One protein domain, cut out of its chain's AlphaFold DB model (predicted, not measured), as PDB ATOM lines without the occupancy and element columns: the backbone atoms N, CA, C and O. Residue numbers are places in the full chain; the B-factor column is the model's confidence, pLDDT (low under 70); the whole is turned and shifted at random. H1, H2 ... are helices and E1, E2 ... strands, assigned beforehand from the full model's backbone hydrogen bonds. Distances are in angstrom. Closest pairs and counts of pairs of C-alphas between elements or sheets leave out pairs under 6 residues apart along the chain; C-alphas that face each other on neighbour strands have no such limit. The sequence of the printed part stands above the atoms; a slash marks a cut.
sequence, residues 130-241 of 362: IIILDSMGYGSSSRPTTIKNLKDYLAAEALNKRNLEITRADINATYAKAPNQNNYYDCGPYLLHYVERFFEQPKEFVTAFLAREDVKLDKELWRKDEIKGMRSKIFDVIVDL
ATOM      1  N   ILE A 130     -20.955  -7.189 -30.222       92.56
ATOM      2  CA  ILE A 130     -19.834  -6.941 -31.125       92.56
ATOM      3  C   ILE A 130     -18.573  -6.803 -30.270       92.56
ATOM      4  O   ILE A 130     -18.471  -5.886 -29.450       92.56
ATOM      5  N   ILE A 131     -17.607  -7.698 -30.462       90.75
ATOM      6  CA  ILE A 131     -16.288  -7.615 -29.826       90.75
ATOM      7  C   ILE A 131     -15.342  -6.914 -30.800       90.75
ATOM      8  O   ILE A 131     -15.152  -7.374 -31.923       90.75
ATOM      9  N   ILE A 132     -14.763  -5.791 -30.380       91.31
ATOM     10  CA  ILE A 132     -13.810  -5.024 -31.187       91.31
ATOM     11  C   ILE A 132     -12.391  -5.344 -30.738       91.31
ATOM     12  O   ILE A 132     -12.042  -5.098 -29.583       91.31
ATOM     13  N   LEU A 133     -11.570  -5.827 -31.666       91.00
ATOM     14  CA  LEU A 133     -10.131  -6.000 -31.498       91.00
ATOM     15  C   LEU A 133      -9.421  -4.994 -32.410       91.00
ATOM     16  O   LEU A 133      -9.569  -5.061 -33.626       91.00
ATOM     17  N   ASP A 134      -8.702  -4.036 -31.825       92.00
ATOM     18  CA  ASP A 134      -7.995  -2.981 -32.561       92.00
ATOM     19  C   ASP A 134      -6.585  -2.825 -31.983       92.00
ATOM     20  O   ASP A 134      -6.414  -2.381 -30.846       92.00
ATOM     21  N   SER A 135      -5.576  -3.195 -32.772       92.62
ATOM     22  CA  SER A 135      -4.175  -3.145 -32.358       92.62
ATOM     23  C   SER A 135      -3.644  -1.720 -32.234       92.62
ATOM     24  O   SER A 135      -2.650  -1.507 -31.544       92.62
ATOM     25  N   MET A 136      -4.287  -0.722 -32.849       88.81
ATOM     26  CA  MET A 136      -3.827   0.668 -32.791       88.81
ATOM     27  C   MET A 136      -4.015   1.314 -31.412       88.81
ATOM     28  O   MET A 136      -3.513   2.408 -31.162       88.81
ATOM     29  N   GLY A 137      -4.748   0.667 -30.503       72.25
ATOM     30  CA  GLY A 137      -4.802   1.085 -29.104       72.25
ATOM     31  C   GLY A 137      -5.475   2.437 -28.850       72.25
ATOM     32  O   GLY A 137      -5.370   2.956 -27.740       72.25
ATOM     33  N   TYR A 138      -6.217   2.996 -29.814       69.31
ATOM     34  CA  TYR A 138      -6.910   4.294 -29.711       69.31
ATOM     35  C   TYR A 138      -8.091   4.329 -28.706       69.31
ATOM     36  O   TYR A 138      -8.954   5.206 -28.760       69.31
ATOM     37  N   GLY A 139      -8.133   3.402 -27.745       63.97
ATOM     38  CA  GLY A 139      -9.094   3.373 -26.645       63.97
ATOM     39  C   GLY A 139     -10.515   2.952 -27.038       63.97
ATOM     40  O   GLY A 139     -10.835   2.689 -28.195       63.97
ATOM     41  N   SER A 140     -11.406   2.900 -26.039       63.59
ATOM     42  CA  SER A 140     -12.777   2.364 -26.147       63.59
ATOM     43  C   SER A 140     -13.759   3.194 -26.997       63.59
ATOM     44  O   SER A 140     -14.968   3.010 -26.882       63.59
ATOM     45  N   SER A 141     -13.273   4.128 -27.815       68.06
ATOM     46  CA  SER A 141     -14.096   5.013 -28.650       68.06
ATOM     47  C   SER A 141     -13.506   5.240 -30.047       68.06
ATOM     48  O   SER A 141     -13.883   6.200 -30.713       68.06
ATOM     49  N   SER A 142     -12.587   4.386 -30.506       77.94
ATOM     50  CA  SER A 142     -11.871   4.607 -31.769       77.94
ATOM     51  C   SER A 142     -12.753   4.476 -33.022       77.94
ATOM     52  O   SER A 142     -12.466   5.110 -34.035       77.94
ATOM     53  N   ARG A 143     -13.846   3.693 -32.972       87.94
ATOM     54  CA  ARG A 143     -14.629   3.300 -34.168       87.94
ATOM     55  C   ARG A 143     -16.159   3.454 -34.018       87.94
ATOM     56  O   ARG A 143     -16.894   2.501 -34.292       87.94
ATOM     57  N   PRO A 144     -16.696   4.609 -33.575       91.44
ATOM     58  CA  PRO A 144     -18.128   4.758 -33.292       91.44
ATOM     59  C   PRO A 144     -19.003   4.572 -34.541       91.44
ATOM     60  O   PRO A 144     -20.041   3.915 -34.468       91.44
ATOM     61  N   THR A 145     -18.562   5.084 -35.694       94.25
ATOM     62  CA  THR A 145     -19.276   4.951 -36.972       94.25
ATOM     63  C   THR A 145     -19.333   3.499 -37.435       94.25
ATOM     64  O   THR A 145     -20.409   3.008 -37.758       94.25
ATOM     65  N   THR A 146     -18.212   2.772 -37.385       95.06
ATOM     66  CA  THR A 146     -18.166   1.343 -37.732       95.06
ATOM     67  C   THR A 146     -19.110   0.530 -36.849       95.06
ATOM     68  O   THR A 146     -19.901  -0.257 -37.359       95.06
ATOM     69  N   ILE A 147     -19.094   0.761 -35.531       94.81
ATOM     70  CA  ILE A 147     -19.993   0.074 -34.592       94.81
ATOM     71  C   ILE A 147     -21.458   0.381 -34.918       94.81
ATOM     72  O   ILE A 147     -22.286  -0.527 -34.918       94.81
ATOM     73  N   LYS A 148     -21.792   1.646 -35.203       96.00
ATOM     74  CA  LYS A 148     -23.149   2.049 -35.591       96.00
ATOM     75  C   LYS A 148     -23.598   1.322 -36.863       96.00
ATOM     76  O   LYS A 148     -24.657   0.703 -36.841       96.00
ATOM     77  N   ASN A 149     -22.781   1.345 -37.914       97.88
ATOM     78  CA  ASN A 149     -23.104   0.728 -39.199       97.88
ATOM     79  C   ASN A 149     -23.273  -0.791 -39.073       97.88
ATOM     80  O   ASN A 149     -24.213  -1.349 -39.629       97.88
ATOM     81  N   LEU A 150     -22.419  -1.463 -38.290       97.88
ATOM     82  CA  LEU A 150     -22.557  -2.898 -38.027       97.88
ATOM     83  C   LEU A 150     -23.854  -3.223 -37.278       97.88
ATOM     84  O   LEU A 150     -24.530  -4.189 -37.618       97.88
ATOM     85  N   LYS A 151     -24.233  -2.416 -36.282       97.19
ATOM     86  CA  LYS A 151     -25.510  -2.597 -35.576       97.19
ATOM     87  C   LYS A 151     -26.714  -2.383 -36.492       97.19
ATOM     88  O   LYS A 151     -27.674  -3.137 -36.391       97.19
ATOM     89  N   ASP A 152     -26.657  -1.384 -37.371       97.62
ATOM     90  CA  ASP A 152     -27.702  -1.131 -38.372       97.62
ATOM     91  C   ASP A 152     -27.842  -2.291 -39.351       97.62
ATOM     92  O   ASP A 152     -28.949  -2.774 -39.583       97.62
ATOM     93  N   TYR A 153     -26.712  -2.779 -39.862       98.12
ATOM     94  CA  TYR A 153     -26.669  -3.944 -40.731       98.12
ATOM     95  C   TYR A 153     -27.297  -5.168 -40.055       98.12
ATOM     96  O   TYR A 153     -28.180  -5.797 -40.628       98.12
ATOM     97  N   LEU A 154     -26.899  -5.478 -38.817       97.56
ATOM     98  CA  LEU A 154     -27.431  -6.627 -38.080       97.56
ATOM     99  C   LEU A 154     -28.936  -6.504 -37.809       97.56
ATOM    100  O   LEU A 154     -29.644  -7.503 -37.906       97.56
ATOM    101  N   ALA A 155     -29.430  -5.301 -37.503       96.94
ATOM    102  CA  ALA A 155     -30.858  -5.061 -37.315       96.94
ATOM    103  C   ALA A 155     -31.655  -5.273 -38.611       96.94
ATOM    104  O   ALA A 155     -32.669  -5.971 -38.605       96.94
ATOM    105  N   ALA A 156     -31.170  -4.732 -39.731       98.00
ATOM    106  CA  ALA A 156     -31.793  -4.919 -41.039       98.00
ATOM    107  C   ALA A 156     -31.765  -6.391 -41.488       98.00
ATOM    108  O   ALA A 156     -32.761  -6.913 -41.983       98.00
ATOM    109  N   GLU A 157     -30.645  -7.081 -41.271       98.00
ATOM    110  CA  GLU A 157     -30.464  -8.494 -41.603       98.00
ATOM    111  C   GLU A 157     -31.380  -9.400 -40.760       98.00
ATOM    112  O   GLU A 157     -31.983 -10.337 -41.288       98.00
ATOM    113  N   ALA A 158     -31.527  -9.115 -39.460       97.12
ATOM    114  CA  ALA A 158     -32.430  -9.841 -38.567       97.12
ATOM    115  C   ALA A 158     -33.897  -9.679 -38.988       97.12
ATOM    116  O   ALA A 158     -34.635 -10.667 -39.045       97.12
ATOM    117  N   LEU A 159     -34.298  -8.463 -39.365       97.56
ATOM    118  CA  LEU A 159     -35.632  -8.212 -39.894       97.56
ATOM    119  C   LEU A 159     -35.848  -8.970 -41.211       97.56
ATOM    120  O   LEU A 159     -36.805  -9.726 -41.332       97.56
ATOM    121  N   ASN A 160     -34.925  -8.842 -42.165       98.44
ATOM    122  CA  ASN A 160     -35.062  -9.417 -43.503       98.44
ATOM    123  C   ASN A 160     -35.024 -10.957 -43.507       98.44
ATOM    124  O   ASN A 160     -35.872 -11.612 -44.106       98.44
ATOM    125  N   LYS A 161     -34.047 -11.567 -42.824       98.12
ATOM    126  CA  LYS A 161     -33.823 -13.022 -42.892       98.12
ATOM    127  C   LYS A 161     -34.568 -13.813 -41.826       98.12
ATOM    128  O   LYS A 161     -34.702 -15.029 -41.964       98.12
ATOM    129  N   ARG A 162     -34.988 -13.167 -40.733       96.81
ATOM    130  CA  ARG A 162     -35.577 -13.843 -39.564       96.81
ATOM    131  C   ARG A 162     -36.907 -13.242 -39.105       96.81
ATOM    132  O   ARG A 162     -37.477 -13.792 -38.169       96.81
ATOM    133  N   ASN A 163     -37.409 -12.177 -39.743       97.00
ATOM    134  CA  ASN A 163     -38.584 -11.416 -39.290       97.00
ATOM    135  C   ASN A 163     -38.480 -11.010 -37.809       97.00
ATOM    136  O   ASN A 163     -39.469 -11.027 -37.078       97.00
ATOM    137  N   LEU A 164     -37.261 -10.702 -37.356       96.69
ATOM    138  CA  LEU A 164     -36.977 -10.320 -35.980       96.69
ATOM    139  C   LEU A 164     -36.655  -8.826 -35.921       96.69
ATOM    140  O   LEU A 164     -35.624  -8.387 -36.431       96.69
ATOM    141  N   GLU A 165     -37.519  -8.058 -35.265       96.06
ATOM    142  CA  GLU A 165     -37.293  -6.637 -35.011       96.06
ATOM    143  C   GLU A 165     -36.345  -6.454 -33.821       96.06
ATOM    144  O   GLU A 165     -36.707  -6.701 -32.672       96.06
ATOM    145  N   ILE A 166     -35.122  -6.009 -34.107       95.62
ATOM    146  CA  ILE A 166     -34.145  -5.587 -33.099       95.62
ATOM    147  C   ILE A 166     -33.680  -4.165 -33.388       95.62
ATOM    148  O   ILE A 166     -33.664  -3.702 -34.528       95.62
ATOM    149  N   THR A 167     -33.251  -3.473 -32.344       95.19
ATOM    150  CA  THR A 167     -32.695  -2.126 -32.412       95.19
ATOM    151  C   THR A 167     -31.204  -2.133 -32.080       95.19
ATOM    152  O   THR A 167     -30.654  -3.076 -31.512       95.19
ATOM    153  N   ARG A 168     -30.519  -1.016 -32.354       93.94
ATOM    154  CA  ARG A 168     -29.108  -0.821 -31.965       93.94
ATOM    155  C   ARG A 168     -28.851  -1.005 -30.461       93.94
ATOM    156  O   ARG A 168     -27.701  -1.235 -30.075       93.94
ATOM    157  N   ALA A 169     -29.872  -0.801 -29.624       92.75
ATOM    158  CA  ALA A 169     -29.771  -0.911 -28.172       92.75
ATOM    159  C   ALA A 169     -29.735  -2.370 -27.700       92.75
ATOM    160  O   ALA A 169     -29.139  -2.647 -26.663       92.75
ATOM    161  N   ASP A 170     -30.297  -3.287 -28.491       93.12
ATOM    162  CA  ASP A 170     -30.348  -4.722 -28.187       93.12
ATOM    163  C   ASP A 170     -29.011  -5.425 -28.462       93.12
ATOM    164  O   ASP A 170     -28.755  -6.524 -27.974       93.12
ATOM    165  N   ILE A 171     -28.125  -4.774 -29.223       93.69
ATOM    166  CA  ILE A 171     -26.793  -5.273 -29.565       93.69
ATOM    167  C   ILE A 171     -25.754  -4.502 -28.752       93.69
ATOM    168  O   ILE A 171     -25.589  -3.292 -28.911       93.69
ATOM    169  N   ASN A 172     -24.986  -5.190 -27.916       91.50
ATOM    170  CA  ASN A 172     -23.866  -4.594 -27.197       91.50
ATOM    171  C   ASN A 172     -22.627  -4.448 -28.087       91.50
ATOM    172  O   ASN A 172     -22.477  -5.108 -29.110       91.50
ATOM    173  N   ALA A 173     -21.715  -3.559 -27.701       90.38
ATOM    174  CA  ALA A 173     -20.401  -3.445 -28.322       90.38
ATOM    175  C   ALA A 173     -19.350  -3.255 -27.226       90.38
ATOM    176  O   ALA A 173     -19.534  -2.427 -26.331       90.38
ATOM    177  N   THR A 174     -18.265  -4.022 -27.272       86.88
ATOM    178  CA  THR A 174     -17.195  -3.948 -26.274       86.88
ATOM    179  C   THR A 174     -15.828  -4.075 -26.925       86.88
ATOM    180  O   THR A 174     -15.621  -4.894 -27.813       86.88
ATOM    181  N   TYR A 175     -14.882  -3.265 -26.459       87.12
ATOM    182  CA  TYR A 175     -13.492  -3.357 -26.887       87.12
ATOM    183  C   TYR A 175     -12.786  -4.430 -26.066       87.12
ATOM    184  O   TYR A 175     -12.816  -4.395 -24.832       87.12
ATOM    185  N   ALA A 176     -12.173  -5.373 -26.766       85.44
ATOM    186  CA  ALA A 176     -11.313  -6.391 -26.200       85.44
ATOM    187  C   ALA A 176     -10.008  -5.769 -25.691       85.44
ATOM    188  O   ALA A 176      -9.429  -4.893 -26.334       85.44
ATOM    189  N   LYS A 177      -9.502  -6.262 -24.557       83.62
ATOM    190  CA  LYS A 177      -8.133  -5.975 -24.119       83.62
ATOM    191  C   LYS A 177      -7.165  -6.883 -24.888       83.62
ATOM    192  O   LYS A 177      -6.775  -7.943 -24.403       83.62
ATOM    193  N   ALA A 178      -6.845  -6.482 -26.114       86.31
ATOM    194  CA  ALA A 178      -5.923  -7.181 -27.002       86.31
ATOM    195  C   ALA A 178      -4.521  -6.530 -26.992       86.31
ATOM    196  O   ALA A 178      -4.382  -5.382 -26.563       86.31
ATOM    197  N   PRO A 179      -3.462  -7.243 -27.423       89.81
ATOM    198  CA  PRO A 179      -2.129  -6.672 -27.602       89.81
ATOM    199  C   PRO A 179      -2.149  -5.500 -28.584       89.81
ATOM    200  O   PRO A 179      -2.622  -5.668 -29.699       89.81
ATOM    201  N   ASN A 180      -1.590  -4.351 -28.210       91.31
ATOM    202  CA  ASN A 180      -1.486  -3.199 -29.109       91.31
ATOM    203  C   ASN A 180      -0.150  -3.210 -29.862       91.31
ATOM    204  O   ASN A 180       0.879  -3.560 -29.281       91.31
ATOM    205  N   GLN A 181      -0.165  -2.767 -31.116       92.88
ATOM    206  CA  GLN A 181       1.046  -2.488 -31.881       92.88
ATOM    207  C   GLN A 181       1.634  -1.126 -31.495       92.88
ATOM    208  O   GLN A 181       0.934  -0.233 -31.016       92.88
ATOM    209  N   ASN A 182       2.937  -0.965 -31.710       91.38
ATOM    210  CA  ASN A 182       3.666   0.285 -31.479       91.38
ATOM    211  C   ASN A 182       4.001   1.036 -32.782       91.38
ATOM    212  O   ASN A 182       4.708   2.040 -32.744       91.38
ATOM    213  N   ASN A 183       3.513   0.543 -33.921       92.44
ATOM    214  CA  ASN A 183       3.709   1.118 -35.244       92.44
ATOM    215  C   ASN A 183       2.371   1.192 -36.006       92.44
ATOM    216  O   ASN A 183       1.318   0.892 -35.448       92.44
ATOM    217  N   TYR A 184       2.411   1.651 -37.257       91.62
ATOM    218  CA  TYR A 184       1.223   1.884 -38.091       91.62
ATOM    219  C   TYR A 184       1.033   0.842 -39.202       91.62
ATOM    220  O   TYR A 184       0.070   0.930 -39.958       91.62
ATOM    221  N   TYR A 185       1.947  -0.120 -39.329       93.31
ATOM    222  CA  TYR A 185       2.025  -1.036 -40.471       93.31
ATOM    223  C   TYR A 185       1.826  -2.509 -40.075       93.31
ATOM    224  O   TYR A 185       1.728  -3.368 -40.952       93.31
ATOM    225  N   ASP A 186       1.709  -2.821 -38.780       93.88
ATOM    226  CA  ASP A 186       1.482  -4.173 -38.253       93.88
ATOM    227  C   ASP A 186       0.003  -4.482 -37.968       93.88
ATOM    228  O   ASP A 186      -0.301  -5.548 -37.436       93.88
ATOM    229  N   CYS A 187      -0.956  -3.625 -38.346       94.06
ATOM    230  CA  CYS A 187      -2.375  -3.901 -38.067       94.06
ATOM    231  C   CYS A 187      -2.854  -5.225 -38.686       94.06
ATOM    232  O   CYS A 187      -3.608  -5.953 -38.043       94.06
ATOM    233  N   GLY A 188      -2.372  -5.565 -39.887       95.25
ATOM    234  CA  GLY A 188      -2.666  -6.826 -40.574       95.25
ATOM    235  C   GLY A 188      -2.134  -8.062 -39.834       95.25
ATOM    236  O   GLY A 188      -2.929  -8.926 -39.470       95.25
ATOM    237  N   PRO A 189      -0.823  -8.157 -39.542       95.69
ATOM    238  CA  PRO A 189      -0.278  -9.247 -38.728       95.69
ATOM    239  C   PRO A 189      -0.975  -9.430 -37.371       95.69
ATOM    240  O   PRO A 189      -1.245 -10.561 -36.972       95.69
ATOM    241  N   TYR A 190      -1.327  -8.339 -36.679       95.31
ATOM    242  CA  TYR A 190      -2.085  -8.425 -35.424       95.31
ATOM    243  C   TYR A 190      -3.496  -8.987 -35.637       95.31
ATOM    244  O   TYR A 190      -3.927  -9.822 -34.846       95.31
ATOM    245  N   LEU A 191      -4.198  -8.581 -36.703       95.56
ATOM    246  CA  LEU A 191      -5.507  -9.139 -37.064       95.56
ATOM    247  C   LEU A 191      -5.426 -10.662 -37.233       95.56
ATOM    248  O   LEU A 191      -6.219 -11.384 -36.633       95.56
ATOM    249  N   LEU A 192      -4.460 -11.146 -38.019       95.94
ATOM    250  CA  LEU A 192      -4.282 -12.579 -38.267       95.94
ATOM    251  C   LEU A 192      -3.978 -13.335 -36.973       95.94
ATOM    252  O   LEU A 192      -4.603 -14.355 -36.693       95.94
ATOM    253  N   HIS A 193      -3.104 -12.780 -36.133       94.19
ATOM    254  CA  HIS A 193      -2.811 -13.350 -34.822       94.19
ATOM    255  C   HIS A 193      -4.040 -13.426 -33.914       94.19
ATOM    256  O   HIS A 193      -4.261 -14.431 -33.240       94.19
ATOM    257  N   TYR A 194      -4.874 -12.383 -33.895       93.19
ATOM    258  CA  TYR A 194      -6.105 -12.402 -33.111       93.19
ATOM    259  C   TYR A 194      -7.065 -13.495 -33.569       93.19
ATOM    260  O   TYR A 194      -7.698 -14.139 -32.734       93.19
ATOM    261  N   VAL A 195      -7.166 -13.694 -34.883       94.19
ATOM    262  CA  VAL A 195      -8.015 -14.718 -35.487       94.19
ATOM    263  C   VAL A 195      -7.493 -16.121 -35.164       94.19
ATOM    264  O   VAL A 195      -8.286 -16.964 -34.753       94.19
ATOM    265  N   GLU A 196      -6.182 -16.363 -35.251       92.88
ATOM    266  CA  GLU A 196      -5.586 -17.644 -34.833       92.88
ATOM    267  C   GLU A 196      -5.884 -17.948 -33.359       92.88
ATOM    268  O   GLU A 196      -6.400 -19.018 -33.032       92.88
ATOM    269  N   ARG A 197      -5.653 -16.977 -32.467       90.38
ATOM    270  CA  ARG A 197      -5.939 -17.136 -31.032       90.38
ATOM    271  C   ARG A 197      -7.421 -17.341 -30.734       90.38
ATOM    272  O   ARG A 197      -7.758 -18.114 -29.842       90.38
ATOM    273  N   PHE A 198      -8.307 -16.685 -31.480       90.69
ATOM    274  CA  PHE A 198      -9.747 -16.899 -31.366       90.69
ATOM    275  C   PHE A 198     -10.141 -18.329 -31.752       90.69
ATOM    276  O   PHE A 198     -10.926 -18.953 -31.041       90.69
ATOM    277  N   PHE A 199      -9.601 -18.860 -32.854       92.50
ATOM    278  CA  PHE A 199      -9.962 -20.193 -33.335       92.50
ATOM    279  C   PHE A 199      -9.393 -21.338 -32.491       92.50
ATOM    280  O   PHE A 199      -9.995 -22.409 -32.480       92.50
ATOM    281  N   GLU A 200      -8.307 -21.123 -31.743       89.62
ATOM    282  CA  GLU A 200      -7.793 -22.125 -30.799       89.62
ATOM    283  C   GLU A 200      -8.808 -22.447 -29.689       89.62
ATOM    284  O   GLU A 200      -9.017 -23.615 -29.363       89.62
ATOM    285  N   GLN A 201      -9.446 -21.427 -29.101       85.25
ATOM    286  CA  GLN A 201     -10.347 -21.587 -27.950       85.25
ATOM    287  C   GLN A 201     -11.520 -20.582 -27.993       85.25
ATOM    288  O   GLN A 201     -11.634 -19.706 -27.131       85.25
ATOM    289  N   PRO A 202     -12.455 -20.696 -28.955       88.31
ATOM    290  CA  PRO A 202     -13.431 -19.639 -29.242       88.31
ATOM    291  C   PRO A 202     -14.374 -19.331 -28.072       88.31
ATOM    292  O   PRO A 202     -14.687 -18.170 -27.810       88.31
ATOM    293  N   LYS A 203     -14.817 -20.352 -27.326       84.88
ATOM    294  CA  LYS A 203     -15.724 -20.166 -26.177       84.88
ATOM    295  C   LYS A 203     -15.046 -19.444 -25.019       84.88
ATOM    296  O   LYS A 203     -15.640 -18.549 -24.418       84.88
ATOM    297  N   GLU A 204     -13.818 -19.840 -24.712       81.44
ATOM    298  CA  GLU A 204     -13.024 -19.266 -23.624       81.44
ATOM    299  C   GLU A 204     -12.651 -17.826 -23.965       81.44
ATOM    300  O   GLU A 204     -12.838 -16.928 -23.147       81.44
ATOM    301  N   PHE A 205     -12.272 -17.589 -25.222       80.44
ATOM    302  CA  PHE A 205     -11.989 -16.268 -25.759       80.44
ATOM    303  C   PHE A 205     -13.196 -15.328 -25.613       80.44
ATOM    304  O   PHE A 205     -13.089 -14.273 -24.990       80.44
ATOM    305  N   VAL A 206     -14.378 -15.721 -26.108       84.50
ATOM    306  CA  VAL A 206     -15.605 -14.907 -26.003       84.50
ATOM    307  C   VAL A 206     -15.994 -14.662 -24.546       84.50
ATOM    308  O   VAL A 206     -16.266 -13.520 -24.171       84.50
ATOM    309  N   THR A 207     -15.988 -15.707 -23.713       81.56
ATOM    310  CA  THR A 207     -16.352 -15.594 -22.291       81.56
ATOM    311  C   THR A 207     -15.433 -14.610 -21.580       81.56
ATOM    312  O   THR A 207     -15.917 -13.727 -20.875       81.56
ATOM    313  N   ALA A 208     -14.127 -14.687 -21.830       78.06
ATOM    314  CA  ALA A 208     -13.162 -13.792 -21.216       78.06
ATOM    315  C   ALA A 208     -13.390 -12.316 -21.606       78.06
ATOM    316  O   ALA A 208     -13.309 -11.433 -20.745       78.06
ATOM    317  N   PHE A 209     -13.763 -12.029 -22.862       79.12
ATOM    318  CA  PHE A 209     -14.074 -10.660 -23.303       79.12
ATOM    319  C   PHE A 209     -15.403 -10.120 -22.775       79.12
ATOM    320  O   PHE A 209     -15.484  -8.938 -22.424       79.12
ATOM    321  N   LEU A 210     -16.443 -10.953 -22.704       79.25
ATOM    322  CA  LEU A 210     -17.763 -10.535 -22.217       79.25
ATOM    323  C   LEU A 210     -17.803 -10.405 -20.685       79.25
ATOM    324  O   LEU A 210     -18.422  -9.475 -20.153       79.25
ATOM    325  N   ALA A 211     -17.089 -11.281 -19.972       71.69
ATOM    326  CA  ALA A 211     -16.956 -11.249 -18.517       71.69
ATOM    327  C   ALA A 211     -16.080 -10.086 -18.020       71.69
ATOM    328  O   ALA A 211     -16.185  -9.701 -16.855       71.69
ATOM    329  N   ARG A 212     -15.259  -9.484 -18.900       66.81
ATOM    330  CA  ARG A 212     -14.241  -8.479 -18.532       66.81
ATOM    331  C   ARG A 212     -13.340  -8.976 -17.401       66.81
ATOM    332  O   ARG A 212     -12.989  -8.233 -16.484       66.81
ATOM    333  N   GLU A 213     -12.976 -10.255 -17.456       63.59
ATOM    334  CA  GLU A 213     -11.993 -10.847 -16.551       63.59
ATOM    335  C   GLU A 213     -10.587 -10.425 -16.998       63.59
ATOM    336  O   GLU A 213      -9.784 -11.203 -17.507       63.59
ATOM    337  N   ASP A 214     -10.290  -9.139 -16.799       55.78
ATOM    338  CA  ASP A 214      -9.093  -8.440 -17.282       55.78
ATOM    339  C   ASP A 214      -7.760  -9.024 -16.747       55.78
ATOM    340  O   ASP A 214      -6.679  -8.602 -17.169       55.78
ATOM    341  N   VAL A 215      -7.833  -9.961 -15.793       50.81
ATOM    342  CA  VAL A 215      -6.736 -10.384 -14.906       50.81
ATOM    343  C   VAL A 215      -6.060 -11.689 -15.355       50.81
ATOM    344  O   VAL A 215      -4.899 -11.899 -15.017       50.81
ATOM    345  N   LYS A 216      -6.711 -12.537 -16.167       51.09
ATOM    346  CA  LYS A 216      -6.111 -13.793 -16.684       51.09
ATOM    347  C   LYS A 216      -5.672 -13.730 -18.151       51.09
ATOM    348  O   LYS A 216      -5.186 -14.710 -18.700       51.09
ATOM    349  N   LEU A 217      -5.815 -12.573 -18.792       57.03
ATOM    350  CA  LEU A 217      -5.768 -12.468 -20.252       57.03
ATOM    351  C   LEU A 217      -4.369 -12.260 -20.858       57.03
ATOM    352  O   LEU A 217      -4.215 -12.354 -22.069       57.03
ATOM    353  N   ASP A 218      -3.347 -11.918 -20.067       63.03
ATOM    354  CA  ASP A 218      -2.249 -11.076 -20.584       63.03
ATOM    355  C   ASP A 218      -0.889 -11.760 -20.852       63.03
ATOM    356  O   ASP A 218       0.076 -11.069 -21.175       63.03
ATOM    357  N   LYS A 219      -0.776 -13.095 -20.806       56.72
ATOM    358  CA  LYS A 219       0.415 -13.805 -21.339       56.72
ATOM    359  C   LYS A 219       0.076 -15.106 -22.061       56.72
ATOM    360  O   LYS A 219       0.512 -15.287 -23.193       56.72
ATOM    361  N   GLU A 220      -0.736 -15.961 -21.445       66.25
ATOM    362  CA  GLU A 220      -1.050 -17.292 -21.987       66.25
ATOM    363  C   GLU A 220      -1.977 -17.236 -23.204       66.25
ATOM    364  O   GLU A 220      -1.705 -17.895 -24.205       66.25
ATOM    365  N   LEU A 221      -3.021 -16.400 -23.155       75.12
ATOM    366  CA  LEU A 221      -3.993 -16.310 -24.248       75.12
ATOM    367  C   LEU A 221      -3.379 -15.695 -25.509       75.12
ATOM    368  O   LEU A 221      -3.616 -16.152 -26.622       75.12
ATOM    369  N   TRP A 222      -2.595 -14.631 -25.336       83.31
ATOM    370  CA  TRP A 222      -2.147 -13.822 -26.461       83.31
ATOM    371  C   TRP A 222      -0.772 -14.182 -27.003       83.31
ATOM    372  O   TRP A 222      -0.510 -13.800 -28.133       83.31
ATOM    373  N   ARG A 223       0.103 -14.857 -26.241       85.81
ATOM    374  CA  ARG A 223       1.470 -15.244 -26.662       85.81
ATOM    375  C   ARG A 223       2.155 -14.164 -27.516       85.81
ATOM    376  O   ARG A 223       2.486 -14.374 -28.678       85.81
ATOM    377  N   LYS A 224       2.285 -12.955 -26.954       83.56
ATOM    378  CA  LYS A 224       2.667 -11.730 -27.690       83.56
ATOM    379  C   LYS A 224       3.982 -11.856 -28.462       83.56
ATOM    380  O   LYS A 224       4.170 -11.153 -29.451       83.56
ATOM    381  N   ASP A 225       4.871 -12.733 -28.011       84.94
ATOM    382  CA  ASP A 225       6.159 -12.983 -28.652       84.94
ATOM    383  C   ASP A 225       6.005 -13.590 -30.059       84.94
ATOM    384  O   ASP A 225       6.795 -13.264 -30.944       84.94
ATOM    385  N   GLU A 226       4.942 -14.361 -30.311       87.94
ATOM    386  CA  GLU A 226       4.658 -14.964 -31.624       87.94
ATOM    387  C   GLU A 226       4.244 -13.924 -32.680       87.94
ATOM    388  O   GLU A 226       4.483 -14.120 -33.871       87.94
ATOM    389  N   ILE A 227       3.700 -12.771 -32.265       90.00
ATOM    390  CA  ILE A 227       3.210 -11.730 -33.188       90.00
ATOM    391  C   ILE A 227       4.348 -11.179 -34.056       90.00
ATOM    392  O   ILE A 227       4.149 -10.877 -35.232       90.00
ATOM    393  N   LYS A 228       5.563 -11.070 -33.505       88.94
ATOM    394  CA  LYS A 228       6.726 -10.543 -34.238       88.94
ATOM    395  C   LYS A 228       7.119 -11.432 -35.420       88.94
ATOM    396  O   LYS A 228       7.586 -10.916 -36.429       88.94
ATOM    397  N   GLY A 229       6.908 -12.745 -35.302       91.94
ATOM    398  CA  GLY A 229       7.219 -13.729 -36.338       91.94
ATOM    399  C   GLY A 229       6.142 -13.870 -37.413       91.94
ATOM    400  O   GLY A 229       6.350 -14.599 -38.378       91.94
ATOM    401  N   MET A 230       5.002 -13.176 -37.290       94.50
ATOM    402  CA  MET A 230       3.861 -13.415 -38.175       94.50
ATOM    403  C   MET A 230       4.136 -13.129 -39.645       94.50
ATOM    404  O   MET A 230       3.646 -13.853 -40.502       94.50
ATOM    405  N   ARG A 231       4.937 -12.107 -39.969       95.44
ATOM    406  CA  ARG A 231       5.285 -11.839 -41.373       95.44
ATOM    407  C   ARG A 231       6.085 -12.971 -41.998       95.44
ATOM    408  O   ARG A 231       5.762 -13.373 -43.109       95.44
ATOM    409  N   SER A 232       7.087 -13.472 -41.279       96.62
ATOM    410  CA  SER A 232       7.879 -14.621 -41.717       96.62
ATOM    411  C   SER A 232       6.984 -15.844 -41.869       96.62
ATOM    412  O   SER A 232       6.935 -16.407 -42.947       96.62
ATOM    413  N   LYS A 233       6.139 -16.137 -40.872       95.69
ATOM    414  CA  LYS A 233       5.176 -17.244 -40.941       95.69
ATOM    415  C   LYS A 233       4.263 -17.167 -42.172       95.69
ATOM    416  O   LYS A 233       4.046 -18.173 -42.832       95.69
ATOM    417  N   ILE A 234       3.719 -15.987 -42.488       96.38
ATOM    418  CA  ILE A 234       2.880 -15.789 -43.683       96.38
ATOM    419  C   ILE A 234       3.688 -16.051 -44.956       96.38
ATOM    420  O   ILE A 234       3.192 -16.709 -45.867       96.38
ATOM    421  N   PHE A 235       4.913 -15.531 -45.024       97.50
ATOM    422  CA  PHE A 235       5.798 -15.738 -46.163       97.50
ATOM    423  C   PHE A 235       6.128 -17.223 -46.354       97.50
ATOM    424  O   PHE A 235       5.927 -17.741 -47.450       97.50
ATOM    425  N   ASP A 236       6.531 -17.908 -45.284       98.00
ATOM    426  CA  ASP A 236       6.881 -19.329 -45.293       98.00
ATOM    427  C   ASP A 236       5.687 -20.175 -45.758       98.00
ATOM    428  O   ASP A 236       5.819 -20.973 -46.677       98.00
ATOM    429  N   VAL A 237       4.478 -19.908 -45.243       97.81
ATOM    430  CA  VAL A 237       3.251 -20.592 -45.695       97.81
ATOM    431  C   VAL A 237       3.005 -20.401 -47.194       97.81
ATOM    432  O   VAL A 237       2.597 -21.339 -47.876       97.81
ATOM    433  N   ILE A 238       3.225 -19.199 -47.733       98.38
ATOM    434  CA  ILE A 238       3.035 -18.936 -49.168       98.38
ATOM    435  C   ILE A 238       4.064 -19.704 -50.004       98.38
ATOM    436  O   ILE A 238       3.707 -20.251 -51.050       98.38
ATOM    437  N   VAL A 239       5.323 -19.738 -49.563       98.50
ATOM    438  CA  VAL A 239       6.398 -20.476 -50.238       98.50
ATOM    439  C   VAL A 239       6.118 -21.978 -50.199       98.50
ATOM    440  O   VAL A 239       6.089 -22.608 -51.254       98.50
ATOM    441  N   ASP A 240       5.775 -22.525 -49.035       98.50
ATOM    442  CA  ASP A 240       5.446 -23.942 -48.873       98.50
ATOM    443  C   ASP A 240       4.263 -24.356 -49.761       98.50
ATOM    444  O   ASP A 240       4.288 -25.399 -50.417       98.50
ATOM    445  N   LEU A 241       3.209 -23.534 -49.818       98.56
ATOM    446  CA  LEU A 241       2.045 -23.801 -50.668       98.56
ATOM    447  C   LEU A 241       2.390 -23.737 -52.159       98.56
ATOM    448  O   LEU A 241       1.843 -24.516 -52.944       98.56
TER     449      LEU A 241
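This is residues 130 to 241 of the 362 residues of the protein "ULP_PROTEASE domain-containing protein" of Choiromyces venosus 120613-1 (UniProt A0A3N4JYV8). The domain is a loose arch: a small parallel pair of strands, E1 and E2, lies between the first part of the long helix H1 and the last part of H3, and H1 slants away from the pair as one leg. H2 lies beyond the other end of the strands, and past it the short H4 leads into H5, the other leg, whose residues 235 to 241 stick out. The printed part has 112 residues, with two named strands and five named helices in the order E1, H1, E2, H2, H3, H4, H5, and its class is mostly helix. The sheet's order is E1, E2, parallel. The whole is loose, with a radius of gyration of the C-alphas of 16.5 A and spans of 46 by 37 by 28 A.

E1 is residues 130 to 132, 6.3 A long, and starts with C-alpha 130 at (-19.834, -6.941, -31.125). E2 is residues 172 to 175, 10.5 A. H1, residues 144 to 162, is the longest helix at 26.3 A, with C-alpha 162 at (-35.577, -13.843, -39.564). H2 is residues 187 to 200, 20.4 A; H3 is residues 202 to 211, 14.1 A; H4 is residues 224 to 227, 5.5 A. H5, residues 230 to 241, is 16.3 A long and ends with C-alpha 241 at (2.045, -23.801, -50.668).

E1 and E2 are parallel at 13 degrees, with N 130 and O 172 2.8 A apart and N 174 and O 130 2.9 A apart, within hydrogen-bond range. E1, H1 and E2 form a strand-helix-strand unit, two parallel neighbour strands with a helix between them in the chain, and its crossover is right-handed. The closest C-alphas of H1 and E2 are those of Ile 147 and Ala 173, 7.2 A apart. The closest C-alphas of E1 and H3 are those of Ile 131 and Phe 209, 7.5 A apart. H2 and H3 are close but not clearly touching, about perpendicular at 73 degrees, with the C-alphas of Phe 198 and Phe 205 closest at 6.1 A. With its residues 189 to 193 alone, H2 only just touches H4, with 3 pairs of C-alphas within 8 A, the closest those of His 193 and Ile 227 at 6.4 A. With the same residues alone, H2 only just touches residues 230 to 231 of H5, again with 3 such pairs, the closest those of Pro 189 and Met 230 at 5.9 A; H2 and H5 are about perpendicular at 73 degrees. H4 and H5 meet only through their link. H1 is apart from H2, H3, H4 and H5. Every O i to N i+4 pair is within hydrogen-bond range in H1, H2, H3 and H5; H4 is too short for such a pair.

The two C-alphas farthest apart, those of Glu 165 and Val 239, are 48.3 A apart. The printed part has no cut. The links E1 to H1, E2 to H2 and H3 to H4 are long. The mean pLDDT of the printed part is 88.0, and it is under 70 at residues 138 to 141 and 212 to 220.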